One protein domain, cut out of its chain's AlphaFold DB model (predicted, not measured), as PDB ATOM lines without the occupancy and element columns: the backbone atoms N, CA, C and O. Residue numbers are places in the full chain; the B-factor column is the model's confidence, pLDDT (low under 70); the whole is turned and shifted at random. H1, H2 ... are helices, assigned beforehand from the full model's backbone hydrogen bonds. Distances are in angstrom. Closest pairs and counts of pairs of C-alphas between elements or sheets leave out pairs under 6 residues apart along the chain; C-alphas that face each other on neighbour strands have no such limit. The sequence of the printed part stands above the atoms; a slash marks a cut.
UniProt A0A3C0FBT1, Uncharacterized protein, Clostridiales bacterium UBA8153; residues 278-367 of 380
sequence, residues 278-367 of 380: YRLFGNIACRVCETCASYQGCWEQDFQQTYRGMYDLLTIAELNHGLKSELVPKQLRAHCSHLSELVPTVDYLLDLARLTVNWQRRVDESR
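This is residues 278 to 367 of the 380 residues of an uncharacterized protein of Clostridiales bacterium UBA8153 (UniProt A0A3C0FBT1). A compact body of helices has a long handle: the first part of the long helix H5 packs on H1 and H3 in the body, and its last part, residues 355 to 367, sticks out and makes the length. H3 crosses H5, while H1 runs more nearly alongside it in the opposite sense, and the short helices H2 and H4 lie at the end of the body away from the handle. The printed part has 90 residues with five named helices, H1 to H5 in that order, and no named strand; the class is all helix. The whole is only just compact, close to loose, with a radius of gyration of the C-alphas of 14.6 A, and elongated, with spans of 48 by 25 by 20 A.

H1, residues 278 to 289, touches H5, residues 339 to 367, with residues 341 to 349 of H5 alone. Their closest C-alphas, those of Val 288 and Leu 342, are 6.2 A apart, and they run opposite ways at a shallow tilt of 33 degrees, only just short of steep. H2, residues 295 to 301, touches no helix; it is near H1 and near H3, residues 303 to 320, with the closest C-alphas of H2 and H3, those of Cys 298 and Thr 306, 6.0 A apart. H1 and H3 are close but not clearly touching, about perpendicular at 74 degrees, with the closest C-alphas, those of Phe 281 and Met 310, 7.9 A apart. Residues 314 to 318 of H3 touch residues 346 to 350 of H5 at a steep tilt of 59 degrees, the same way, with the closest C-alphas, those of Ala 317 and Asp 347, 7.0 A apart. Residues 306 to 310 of H3 touch H4, residues 330 to 335, at a steep tilt of 48 degrees, opposite ways; the closest C-alphas are those of Gly 309 and Leu 332, 6.2 A apart. The helix packing is mostly crossed, but only just: 1 of 3 touching pairs is at a shallow tilt. H1 and H4 are apart, as are H2 and H5. In H1, H2, H3 and H4 every O i to N i+4 pair is within hydrogen-bond range; in H5, 24 of 25 are.

H1 begins at C-alpha 278 (14.183, 36.114, -4.555) and is 15.1 A long. H2 measures 9.3 A from first to last C-alpha and H4 8.7 A. H3 is 25.8 A long, from C-alpha 303 (12.581, 23.127, 0.783). H5 is 42.3 A long and ends at C-alpha 367 (20.119, 61.478, -16.745).

The C-alphas farthest apart, those of Ala 334 and Arg 367, are 48.7 A apart. Without residues 355 to 367 the body spans 31 by 23 by 20 A. The printed part has no cut and no long link; the link from H3 to H4 is short, and the other three are tight. The mean pLDDT of the printed part is 76.8; residues 278, 321 to 327, 364, 366 and 367 are under 70.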
ATOM      1  N   TYR A 278      15.501  36.653  -4.866       69.19
ATOM      2  CA  TYR A 278      14.183  36.114  -4.555       69.19
ATOM      3  C   TYR A 278      13.266  36.035  -5.788       69.19
ATOM      4  O   TYR A 278      12.625  35.011  -6.026       69.19
ATOM      5  N   ARG A 279      13.261  37.071  -6.637       74.31
ATOM      6  CA  ARG A 279      12.502  37.071  -7.902       74.31
ATOM      7  C   ARG A 279      13.089  36.107  -8.925       74.31
ATOM      8  O   ARG A 279      12.334  35.475  -9.659       74.31
ATOM      9  N   LEU A 280      14.417  35.985  -8.979       77.38
ATOM     10  CA  LEU A 280      15.087  34.993  -9.827       77.38
ATOM     11  C   LEU A 280      14.660  33.571  -9.444       77.38
ATOM     12  O   LEU A 280      14.251  32.816 -10.324       77.38
ATOM     13  N   PHE A 281      14.653  33.242  -8.149       79.12
ATOM     14  CA  PHE A 281      14.170  31.945  -7.665       79.12
ATOM     15  C   PHE A 281      12.713  31.680  -8.050       79.12
ATOM     16  O   PHE A 281      12.417  30.607  -8.573       79.12
ATOM     17  N   GLY A 282      11.819  32.657  -7.861       77.56
ATOM     18  CA  GLY A 282      10.412  32.519  -8.251       77.56
ATOM     19  C   GLY A 282      10.232  32.252  -9.750       77.56
ATOM     20  O   GLY A 282       9.476  31.367 -10.141       77.56
ATOM     21  N   ASN A 283      10.989  32.950 -10.600       81.19
ATOM     22  CA  ASN A 283      10.930  32.759 -12.052       81.19
ATOM     23  C   ASN A 283      11.474  31.394 -12.503       81.19
ATOM     24  O   ASN A 283      10.945  30.814 -13.453       81.19
ATOM     25  N   ILE A 284      12.517  30.881 -11.843       82.88
ATOM     26  CA  ILE A 284      13.052  29.536 -12.103       82.88
ATOM     27  C   ILE A 284      12.024  28.478 -11.681       82.88
ATOM     28  O   ILE A 284      11.743  27.555 -12.446       82.88
ATOM     29  N   ALA A 285      11.416  28.647 -10.502       80.88
ATOM     30  CA  ALA A 285      10.420  27.723  -9.975       80.88
ATOM     31  C   ALA A 285       9.180  27.630 -10.881       80.88
ATOM     32  O   ALA A 285       8.790  26.523 -11.243       80.88
ATOM     33  N   CYS A 286       8.624  28.756 -11.339       81.50
ATOM     34  CA  CYS A 286       7.479  28.752 -12.263       81.50
ATOM     35  C   CYS A 286       7.793  28.117 -13.627       81.50
ATOM     36  O   CYS A 286       6.929  27.500 -14.239       81.50
ATOM     37  N   ARG A 287       9.018  28.274 -14.146       80.31
ATOM     38  CA  ARG A 287       9.362  27.794 -15.497       80.31
ATOM     39  C   ARG A 287       9.754  26.323 -15.558       80.31
ATOM     40  O   ARG A 287       9.562  25.712 -16.601       80.31
ATOM     41  N   VAL A 288      10.343  25.789 -14.489       81.44
ATOM     42  CA  VAL A 288      10.928  24.436 -14.485       81.44
ATOM     43  C   VAL A 288      10.310  23.550 -13.408       81.44
ATOM     44  O   VAL A 288      10.124  22.354 -13.619       81.44
ATOM     45  N   CYS A 289      10.000  24.104 -12.235       80.25
ATOM     46  CA  CYS A 289       9.554  23.306 -11.097       80.25
ATOM     47  C   CYS A 289       8.031  23.131 -11.043       80.25
ATOM     48  O   CYS A 289       7.590  22.069 -10.627       80.25
ATOM     49  N   GLU A 290       7.234  24.112 -11.470       77.94
ATOM     50  CA  GLU A 290       5.764  24.084 -11.356       77.94
ATOM     51  C   GLU A 290       5.115  22.957 -12.176       77.94
ATOM     52  O   GLU A 290       4.135  22.352 -11.750       77.94
ATOM     53  N   THR A 291       5.702  22.604 -13.322       75.38
ATOM     54  CA  THR A 291       5.242  21.489 -14.169       75.38
ATOM     55  C   THR A 291       5.898  20.148 -13.823       75.38
ATOM     56  O   THR A 291       5.633  19.147 -14.487       75.38
ATOM     57  N   CYS A 292       6.771  20.103 -12.812       82.44
ATOM     58  CA  CYS A 292       7.525  18.906 -12.449       82.44
ATOM     59  C   CYS A 292       6.750  18.039 -11.447       82.44
ATOM     60  O   CYS A 292       6.310  18.512 -10.399       82.44
ATOM     61  N   ALA A 293       6.668  16.730 -11.707       77.94
ATOM     62  CA  ALA A 293       6.012  15.770 -10.810       77.94
ATOM     63  C   ALA A 293       6.653  15.698  -9.406       77.94
ATOM     64  O   ALA A 293       5.997  15.304  -8.445       77.94
ATOM     65  N   SER A 294       7.920  16.102  -9.273       80.62
ATOM     66  CA  SER A 294       8.663  16.124  -8.005       80.62
ATOM     67  C   SER A 294       8.548  17.453  -7.245       80.62
ATOM     68  O   SER A 294       9.252  17.638  -6.253       80.62
ATOM     69  N   TYR A 295       7.683  18.383  -7.677       79.38
ATOM     70  CA  TYR A 295       7.534  19.704  -7.056       79.38
ATOM     71  C   TYR A 295       7.254  19.628  -5.551       79.38
ATOM     72  O   TYR A 295       7.974  20.249  -4.772       79.38
ATOM     73  N   GLN A 296       6.266  18.826  -5.136       77.56
ATOM     74  CA  GLN A 296       5.899  18.695  -3.719       77.56
ATOM     75  C   GLN A 296       7.052  18.150  -2.866       77.56
ATOM     76  O   GLN A 296       7.305  18.649  -1.774       77.56
ATOM     77  N   GLY A 297       7.824  17.190  -3.384       79.06
ATOM     78  CA  GLY A 297       9.014  16.688  -2.693       79.06
ATOM     79  C   GLY A 297      10.074  17.780  -2.517       79.06
ATOM     80  O   GLY A 297      10.500  18.066  -1.403       79.06
ATOM     81  N   CYS A 298      10.438  18.465  -3.602       80.44
ATOM     82  CA  CYS A 298      11.518  19.452  -3.579       80.44
ATOM     83  C   CYS A 298      11.169  20.743  -2.817       80.44
ATOM     84  O   CYS A 298      12.055  21.336  -2.198       80.44
ATOM     85  N   TRP A 299       9.919  21.209  -2.892       81.00
ATOM     86  CA  TRP A 299       9.514  22.534  -2.410       81.00
ATOM     87  C   TRP A 299       8.638  22.524  -1.155       81.00
ATOM     88  O   TRP A 299       8.629  23.532  -0.452       81.00
ATOM     89  N   GLU A 300       7.951  21.423  -0.830       76.31
ATOM     90  CA  GLU A 300       7.175  21.307   0.418       76.31
ATOM     91  C   GLU A 300       7.921  20.483   1.475       76.31
ATOM     92  O   GLU A 300       7.981  20.897   2.632       76.31
ATOM     93  N   GLN A 301       8.524  19.350   1.092       76.50
ATOM     94  CA  GLN A 301       9.216  18.459   2.034       76.50
ATOM     95  C   GLN A 301      10.687  18.854   2.244       76.50
ATOM     96  O   GLN A 301      11.106  19.069   3.380       76.50
ATOM     97  N   ASP A 302      11.447  19.044   1.161       82.00
ATOM     98  CA  ASP A 302      12.898  19.297   1.198       82.00
ATOM     99  C   ASP A 302      13.288  20.742   0.828       82.00
ATOM    100  O   ASP A 302      14.375  21.012   0.305       82.00
ATOM    101  N   PHE A 303      12.423  21.711   1.151       78.50
ATOM    102  CA  PHE A 303      12.581  23.127   0.783       78.50
ATOM    103  C   PHE A 303      13.981  23.690   1.075       78.50
ATOM    104  O   PHE A 303      14.609  24.316   0.220       78.50
ATOM    105  N   GLN A 304      14.496  23.457   2.286       79.62
ATOM    106  CA  GLN A 304      15.786  23.996   2.731       79.62
ATOM    107  C   GLN A 304      16.959  23.465   1.899       79.62
ATOM    108  O   GLN A 304      17.917  24.196   1.637       79.62
ATOM    109  N   GLN A 305      16.898  22.199   1.485       78.94
ATOM    110  CA  GLN A 305      17.958  21.568   0.711       78.94
ATOM    111  C   GLN A 305      17.917  22.034  -0.748       78.94
ATOM    112  O   GLN A 305      18.954  22.418  -1.295       78.94
ATOM    113  N   THR A 306      16.722  22.096  -1.338       81.44
ATOM    114  CA  THR A 306      16.498  22.623  -2.692       81.44
ATOM    115  C   THR A 306      16.915  24.088  -2.799       81.44
ATOM    116  O   THR A 306      17.626  24.467  -3.730       81.44
ATOM    117  N   TYR A 307      16.549  24.909  -1.810       81.75
ATOM    118  CA  TYR A 307      16.894  26.327  -1.776       81.75
ATOM    119  C   TYR A 307      18.410  26.554  -1.752       81.75
ATOM    120  O   TYR A 307      18.927  27.321  -2.565       81.75
ATOM    121  N   ARG A 308      19.144  25.846  -0.878       81.31
ATOM    122  CA  ARG A 308      20.616  25.937  -0.823       81.31
ATOM    123  C   ARG A 308      21.259  25.503  -2.134       81.31
ATOM    124  O   ARG A 308      22.106  26.214  -2.659       81.31
ATOM    125  N   GLY A 309      20.812  24.385  -2.703       81.38
ATOM    126  CA  GLY A 309      21.371  23.883  -3.954       81.38
ATOM    127  C   GLY A 309      21.151  24.828  -5.142       81.38
ATOM    128  O   GLY A 309      22.045  24.994  -5.972       81.38
ATOM    129  N   MET A 310      19.995  25.492  -5.222       80.25
ATOM    130  CA  MET A 310      19.768  26.525  -6.235       80.25
ATOM    131  C   MET A 310      20.576  27.799  -5.965       80.25
ATOM    132  O   MET A 310      21.041  28.431  -6.910       80.25
ATOM    133  N   TYR A 311      20.736  28.194  -4.698       82.62
ATOM    134  CA  TYR A 311      21.550  29.351  -4.325       82.62
ATOM    135  C   TYR A 311      23.011  29.159  -4.741       82.62
ATOM    136  O   TYR A 311      23.610  30.046  -5.355       82.62
ATOM    137  N   ASP A 312      23.558  27.973  -4.487       82.06
ATOM    138  CA  ASP A 312      24.905  27.602  -4.915       82.06
ATOM    139  C   ASP A 312      25.013  27.595  -6.446       82.06
ATOM    140  O   ASP A 312      25.977  28.118  -7.002       82.06
ATOM    141  N   LEU A 313      23.996  27.079  -7.149       82.69
ATOM    142  CA  LEU A 313      23.952  27.078  -8.613       82.69
ATOM    143  C   LEU A 313      23.982  28.501  -9.200       82.69
ATOM    144  O   LEU A 313      24.759  28.759 -10.119       82.69
ATOM    145  N   LEU A 314      23.176  29.424  -8.667       80.69
ATOM    146  CA  LEU A 314      23.168  30.835  -9.076       80.69
ATOM    147  C   LEU A 314      24.513  31.510  -8.792       80.69
ATOM    148  O   LEU A 314      25.039  32.208  -9.652       80.69
ATOM    149  N   THR A 315      25.109  31.241  -7.630       80.50
ATOM    150  CA  THR A 315      26.422  31.789  -7.256       80.50
ATOM    151  C   THR A 315      27.516  31.318  -8.221       80.50
ATOM    152  O   THR A 315      28.330  32.112  -8.690       80.50
ATOM    153  N   ILE A 316      27.512  30.032  -8.588       80.06
ATOM    154  CA  ILE A 316      28.459  29.456  -9.556       80.06
ATOM    155  C   ILE A 316      28.252  30.051 -10.957       80.06
ATOM    156  O   ILE A 316      29.233  30.327 -11.653       80.06
ATOM    157  N   ALA A 317      27.001  30.263 -11.368       80.12
ATOM    158  CA  ALA A 317      26.652  30.860 -12.656       80.12
ATOM    159  C   ALA A 317      27.078  32.335 -12.755       80.12
ATOM    160  O   ALA A 317      27.603  32.779 -13.781       80.12
ATOM    161  N   GLU A 318      26.894  33.090 -11.668       76.06
ATOM    162  CA  GLU A 318      27.322  34.482 -11.560       76.06
ATOM    163  C   GLU A 318      28.846  34.608 -11.679       76.06
ATOM    164  O   GLU A 318      29.314  35.452 -12.446       76.06
ATOM    165  N   LEU A 319      29.601  33.735 -10.998       74.88
ATOM    166  CA  LEU A 319      31.068  33.744 -10.972       74.88
ATOM    167  C   LEU A 319      31.717  33.318 -12.298       74.88
ATOM    168  O   LEU A 319      32.766  33.846 -12.657       74.88
ATOM    169  N   ASN A 320      31.124  32.365 -13.024       70.62
ATOM    170  CA  ASN A 320      31.757  31.764 -14.207       70.62
ATOM    171  C   ASN A 320      31.273  32.331 -15.552       70.62
ATOM    172  O   ASN A 320      31.743  31.879 -16.593       70.62
ATOM    173  N   HIS A 321      30.353  33.307 -15.550       63.97
ATOM    174  CA  HIS A 321      29.723  33.841 -16.770       63.97
ATOM    175  C   HIS A 321      29.135  32.750 -17.686       63.97
ATOM    176  O   HIS A 321      29.242  32.830 -18.907       63.97
ATOM    177  N   GLY A 322      28.531  31.728 -17.082       61.19
ATOM    178  CA  GLY A 322      27.926  30.609 -17.795       61.19
ATOM    179  C   GLY A 322      27.936  29.330 -16.966       61.19
ATOM    180  O   GLY A 322      28.880  29.062 -16.215       61.19
ATOM    181  N   LEU A 323      26.895  28.513 -17.107       69.12
ATOM    182  CA  LEU A 323      26.808  27.206 -16.456       69.12
ATOM    183  C   LEU A 323      27.224  26.085 -17.413       69.12
ATOM    184  O   LEU A 323      26.556  25.814 -18.407       69.12
ATOM    185  N   LYS A 324      28.293  25.357 -17.073       65.38
ATOM    186  CA  LYS A 324      28.589  24.054 -17.692       65.38
ATOM    187  C   LYS A 324      27.946  22.947 -16.862       65.38
ATOM    188  O   LYS A 324      27.981  22.996 -15.632       65.38
ATOM    189  N   SER A 325      27.408  21.924 -17.523       59.22
ATOM    190  CA  SER A 325      26.723  20.782 -16.890       59.22
ATOM    191  C   SER A 325      27.549  20.096 -15.793       59.22
ATOM    192  O   SER A 325      26.982  19.547 -14.848       59.22
ATOM    193  N   GLU A 326      28.879  20.172 -15.872       61.81
ATOM    194  CA  GLU A 326      29.843  19.608 -14.921       61.81
ATOM    195  C   GLU A 326      29.923  20.365 -13.581       61.81
ATOM    196  O   GLU A 326      30.153  19.733 -12.547       61.81
ATOM    197  N   LEU A 327      29.644  21.674 -13.573       64.06
ATOM    198  CA  LEU A 327      29.737  22.572 -12.407       64.06
ATOM    199  C   LEU A 327      28.465  22.598 -11.542       64.06
ATOM    200  O   LEU A 327      28.432  23.245 -10.499       64.06
ATOM    201  N   VAL A 328      27.417  21.888 -11.960       72.25
ATOM    202  CA  VAL A 328      26.161  21.782 -11.211       72.25
ATOM    203  C   VAL A 328      26.390  21.043  -9.881       72.25
ATOM    204  O   VAL A 328      26.991  19.959  -9.889       72.25
ATOM    205  N   PRO A 329      25.873  21.558  -8.744       75.38
ATOM    206  CA  PRO A 329      25.957  20.882  -7.453       75.38
ATOM    207  C   PRO A 329      25.439  19.439  -7.517       75.38
ATOM    208  O   PRO A 329      24.367  19.162  -8.060       75.38
ATOM    209  N   LYS A 330      26.189  18.501  -6.920       71.62
ATOM    210  CA  LYS A 330      25.868  17.059  -6.947       71.62
ATOM    211  C   LYS A 330      24.468  16.746  -6.402       71.62
ATOM    212  O   LYS A 330      23.847  15.793  -6.861       71.62
ATOM    213  N   GLN A 331      23.970  17.558  -5.468       70.12
ATOM    214  CA  GLN A 331      22.633  17.417  -4.886       70.12
ATOM    215  C   GLN A 331      21.534  17.672  -5.926       70.12
ATOM    216  O   GLN A 331      20.646  16.840  -6.085       70.12
ATOM    217  N   LEU A 332      21.635  18.754  -6.709       72.69
ATOM    218  CA  LEU A 332      20.686  19.029  -7.794       72.69
ATOM    219  C   LEU A 332      20.783  17.989  -8.909       72.69
ATOM    220  O   LEU A 332      19.762  17.591  -9.457       72.69
ATOM    221  N   ARG A 333      21.994  17.515  -9.224       74.88
ATOM    222  CA  ARG A 333      22.198  16.492 -10.261       74.88
ATOM    223  C   ARG A 333      21.545  15.149  -9.910       74.88
ATOM    224  O   ARG A 333      21.134  14.437 -10.816       74.88
ATOM    225  N   ALA A 334      21.468  14.803  -8.626       71.62
ATOM    226  CA  ALA A 334      20.867  13.551  -8.170       71.62
ATOM    227  C   ALA A 334      19.338  13.629  -8.011       71.62
ATOM    228  O   ALA A 334      18.672  12.608  -8.145       71.62
ATOM    229  N   HIS A 335      18.792  14.813  -7.710       72.19
ATOM    230  CA  HIS A 335      17.381  14.982  -7.334       72.19
ATOM    231  C   HIS A 335      16.513  15.641  -8.419       72.19
ATOM    232  O   HIS A 335      15.297  15.470  -8.427       72.19
ATOM    233  N   CYS A 336      17.108  16.401  -9.347       78.62
ATOM    234  CA  CYS A 336      16.370  17.098 -10.398       78.62
ATOM    235  C   CYS A 336      16.242  16.232 -11.660       78.62
ATOM    236  O   CYS A 336      17.228  15.976 -12.351       78.62
ATOM    237  N   SER A 337      15.013  15.845 -12.005       78.31
ATOM    238  CA  SER A 337      14.683  15.131 -13.248       78.31
ATOM    239  C   SER A 337      14.762  16.015 -14.503       78.31
ATOM    240  O   SER A 337      15.013  15.504 -15.590       78.31
ATOM    241  N   HIS A 338      14.622  17.337 -14.352       81.81
ATOM    242  CA  HIS A 338      14.647  18.335 -15.435       81.81
ATOM    243  C   HIS A 338      15.956  19.142 -15.478       81.81
ATOM    244  O   HIS A 338      15.974  20.334 -15.796       81.81
ATOM    245  N   LEU A 339      17.089  18.508 -15.162       79.88
ATOM    246  CA  LEU A 339      18.374  19.211 -15.094       79.88
ATOM    247  C   LEU A 339      18.784  19.848 -16.437       79.88
ATOM    248  O   LEU A 339      19.384  20.923 -16.454       79.88
ATOM    249  N   SER A 340      18.427  19.209 -17.554       77.12
ATOM    250  CA  SER A 340      18.682  19.703 -18.912       77.12
ATOM    251  C   SER A 340      17.925  20.988 -19.255       77.12
ATOM    252  O   SER A 340      18.378  21.731 -20.117       77.12
ATOM    253  N   GLU A 341      16.803  21.266 -18.586       80.50
ATOM    254  CA  GLU A 341      16.001  22.484 -18.775       80.50
ATOM    255  C   GLU A 341      16.332  23.549 -17.724       80.50
ATOM    256  O   GLU A 341      16.312  24.748 -18.012       80.50
ATOM    257  N   LEU A 342      16.708  23.124 -16.514       82.19
ATOM    258  CA  LEU A 342      17.066  24.016 -15.416       82.19
ATOM    259  C   LEU A 342      18.302  24.864 -15.739       82.19
ATOM    260  O   LEU A 342      18.267  26.083 -15.600       82.19
ATOM    261  N   VAL A 343      19.385  24.225 -16.191       82.62
ATOM    262  CA  VAL A 343      20.668  24.889 -16.474       82.62
ATOM    263  C   VAL A 343      20.540  26.030 -17.499       82.62
ATOM    264  O   VAL A 343      20.921  27.153 -17.159       82.62
ATOM    265  N   PRO A 344      19.979  25.820 -18.708       82.19
ATOM    266  CA  PRO A 344      19.831  26.900 -19.685       82.19
ATOM    267  C   PRO A 344      18.838  27.978 -19.232       82.19
ATOM    268  O   PRO A 344      19.006  29.146 -19.574       82.19
ATOM    269  N   THR A 345      17.823  27.622 -18.435       83.25
ATOM    270  CA  THR A 345      16.860  28.598 -17.905       83.25
ATOM    271  C   THR A 345      17.513  29.546 -16.901       83.25
ATOM    272  O   THR A 345      17.260  30.749 -16.943       83.25
ATOM    273  N   VAL A 346      18.365  29.025 -16.013       83.94
ATOM    274  CA  VAL A 346      19.118  29.842 -15.049       83.94
ATOM    275  C   VAL A 346      20.069  30.792 -15.776       83.94
ATOM    276  O   VAL A 346      20.092  31.979 -15.457       83.94
ATOM    277  N   ASP A 347      20.791  30.294 -16.781       84.12
ATOM    278  CA  ASP A 347      21.732  31.095 -17.569       84.12
ATOM    279  C   ASP A 347      21.014  32.232 -18.317       84.12
ATOM    280  O   ASP A 347      21.358  33.406 -18.177       84.12
ATOM    281  N   TYR A 348      19.907  31.908 -18.995       84.44
ATOM    282  CA  TYR A 348      19.059  32.886 -19.680       84.44
ATOM    283  C   TYR A 348      18.525  33.978 -18.738       84.44
ATOM    284  O   TYR A 348      18.536  35.165 -19.073       84.44
ATOM    285  N   LEU A 349      18.033  33.596 -17.555       83.25
ATOM    286  CA  LEU A 349      17.473  34.549 -16.595       83.25
ATOM    287  C   LEU A 349      18.549  35.451 -15.978       83.25
ATOM    288  O   LEU A 349      18.286  36.635 -15.748       83.25
ATOM    289  N   LEU A 350      19.755  34.927 -15.750       82.50
ATOM    290  CA  LEU A 350      20.894  35.719 -15.289       82.50
ATOM    291  C   LEU A 350      21.369  36.712 -16.350       82.50
ATOM    292  O   LEU A 350      21.625  37.873 -16.024       82.50
ATOM    293  N   ASP A 351      21.428  36.308 -17.616       82.81
ATOM    294  CA  ASP A 351      21.787  37.212 -18.707       82.81
ATOM    295  C   ASP A 351      20.753  38.325 -18.894       82.81
ATOM    296  O   ASP A 351      21.111  39.498 -19.039       82.81
ATOM    297  N   LEU A 352      19.463  38.000 -18.785       83.25
ATOM    298  CA  LEU A 352      18.397  38.999 -18.805       83.25
ATOM    299  C   LEU A 352      18.518  39.991 -17.633       83.25
ATOM    300  O   LEU A 352      18.341  41.203 -17.811       83.25
ATOM    301  N   ALA A 353      18.851  39.499 -16.438       80.69
ATOM    302  CA  ALA A 353      19.068  40.337 -15.264       80.69
ATOM    303  C   ALA A 353      20.272  41.277 -15.454       80.69
ATOM    304  O   ALA A 353      20.159  42.482 -15.215       80.69
ATOM    305  N   ARG A 354      21.392  40.765 -15.980       79.56
ATOM    306  CA  ARG A 354      22.589  41.557 -16.314       79.56
ATOM    307  C   ARG A 354      22.288  42.646 -17.338       79.56
ATOM    308  O   ARG A 354      22.705  43.791 -17.160       79.56
ATOM    309  N   LEU A 355      21.541  42.317 -18.393       80.06
ATOM    310  CA  LEU A 355      21.111  43.293 -19.395       80.06
ATOM    311  C   LEU A 355      20.283  44.406 -18.754       80.06
ATOM    312  O   LEU A 355      20.532  45.578 -19.022       80.06
ATOM    313  N   THR A 356      19.343  44.055 -17.878       77.31
ATOM    314  CA  THR A 356      18.463  45.023 -17.209       77.31
ATOM    315  C   THR A 356      19.252  46.008 -16.345       77.31
ATOM    316  O   THR A 356      19.061  47.218 -16.477       77.31
ATOM    317  N   VAL A 357      20.198  45.514 -15.539       75.31
ATOM    318  CA  VAL A 357      21.077  46.361 -14.710       75.31
ATOM    319  C   VAL A 357      21.948  47.270 -15.584       75.31
ATOM    320  O   VAL A 357      22.084  48.464 -15.311       75.31
ATOM    321  N   ASN A 358      22.494  46.741 -16.682       75.94
ATOM    322  CA  ASN A 358      23.296  47.525 -17.624       75.94
ATOM    323  C   ASN A 358      22.474  48.615 -18.332       75.94
ATOM    324  O   ASN A 358      22.969  49.726 -18.527       75.94
ATOM    325  N   TRP A 359      21.226  48.325 -18.705       71.06
ATOM    326  CA  TRP A 359      20.308  49.305 -19.290       71.06
ATOM    327  C   TRP A 359      19.953  50.410 -18.299       71.06
ATOM    328  O   TRP A 359      20.020  51.586 -18.656       71.06
ATOM    329  N   GLN A 360      19.633  50.052 -17.054       71.19
ATOM    330  CA  GLN A 360      19.341  51.020 -15.996       71.19
ATOM    331  C   GLN A 360      20.531  51.947 -15.746       71.19
ATOM    332  O   GLN A 360      20.357  53.163 -15.761       71.19
ATOM    333  N   ARG A 361      21.751  51.400 -15.662       72.94
ATOM    334  CA  ARG A 361      22.972  52.202 -15.508       72.94
ATOM    335  C   ARG A 361      23.145  53.226 -16.634       72.94
ATOM    336  O   ARG A 361      23.390  54.391 -16.347       72.94
ATOM    337  N   ARG A 362      22.948  52.842 -17.904       71.00
ATOM    338  CA  ARG A 362      23.037  53.787 -19.042       71.00
ATOM    339  C   ARG A 362      21.955  54.871 -18.996       71.00
ATOM    340  O   ARG A 362      22.201  56.020 -19.366       71.00
ATOM    341  N   VAL A 363      20.747  54.528 -18.552       70.00
ATOM    342  CA  VAL A 363      19.655  55.498 -18.385       70.00
ATOM    343  C   VAL A 363      19.982  56.485 -17.262       70.00
ATOM    344  O   VAL A 363      19.784  57.688 -17.430       70.00
ATOM    345  N   ASP A 364      20.553  56.017 -16.160       67.75
ATOM    346  CA  ASP A 364      20.960  56.880 -15.053       67.75
ATOM    347  C   ASP A 364      22.177  57.744 -15.405       67.75
ATOM    348  O   ASP A 364      22.190  58.933 -15.084       67.75
ATOM    349  N   GLU A 365      23.140  57.215 -16.161       72.88
ATOM    350  CA  GLU A 365      24.266  57.978 -16.715       72.88
ATOM    351  C   GLU A 365      23.798  59.052 -17.704       72.88
ATOM    352  O   GLU A 365      24.270  60.185 -17.640       72.88
ATOM    353  N   SER A 366      22.823  58.766 -18.573       68.50
ATOM    354  CA  SER A 366      22.262  59.781 -19.485       68.50
ATOM    355  C   SER A 366      21.472  60.873 -18.745       68.50
ATOM    356  O   SER A 366      21.536  62.049 -19.109       68.50
ATOM    357  N   ARG A 367      20.798  60.523 -17.643       58.44
ATOM    358  CA  ARG A 367      20.119  61.478 -16.745       58.44
ATOM    359  C   ARG A 367      21.092  62.248 -15.841       58.44
ATOM    360  O   ARG A 367      20.807  63.380 -15.446       58.44
TER     361      ARG A 367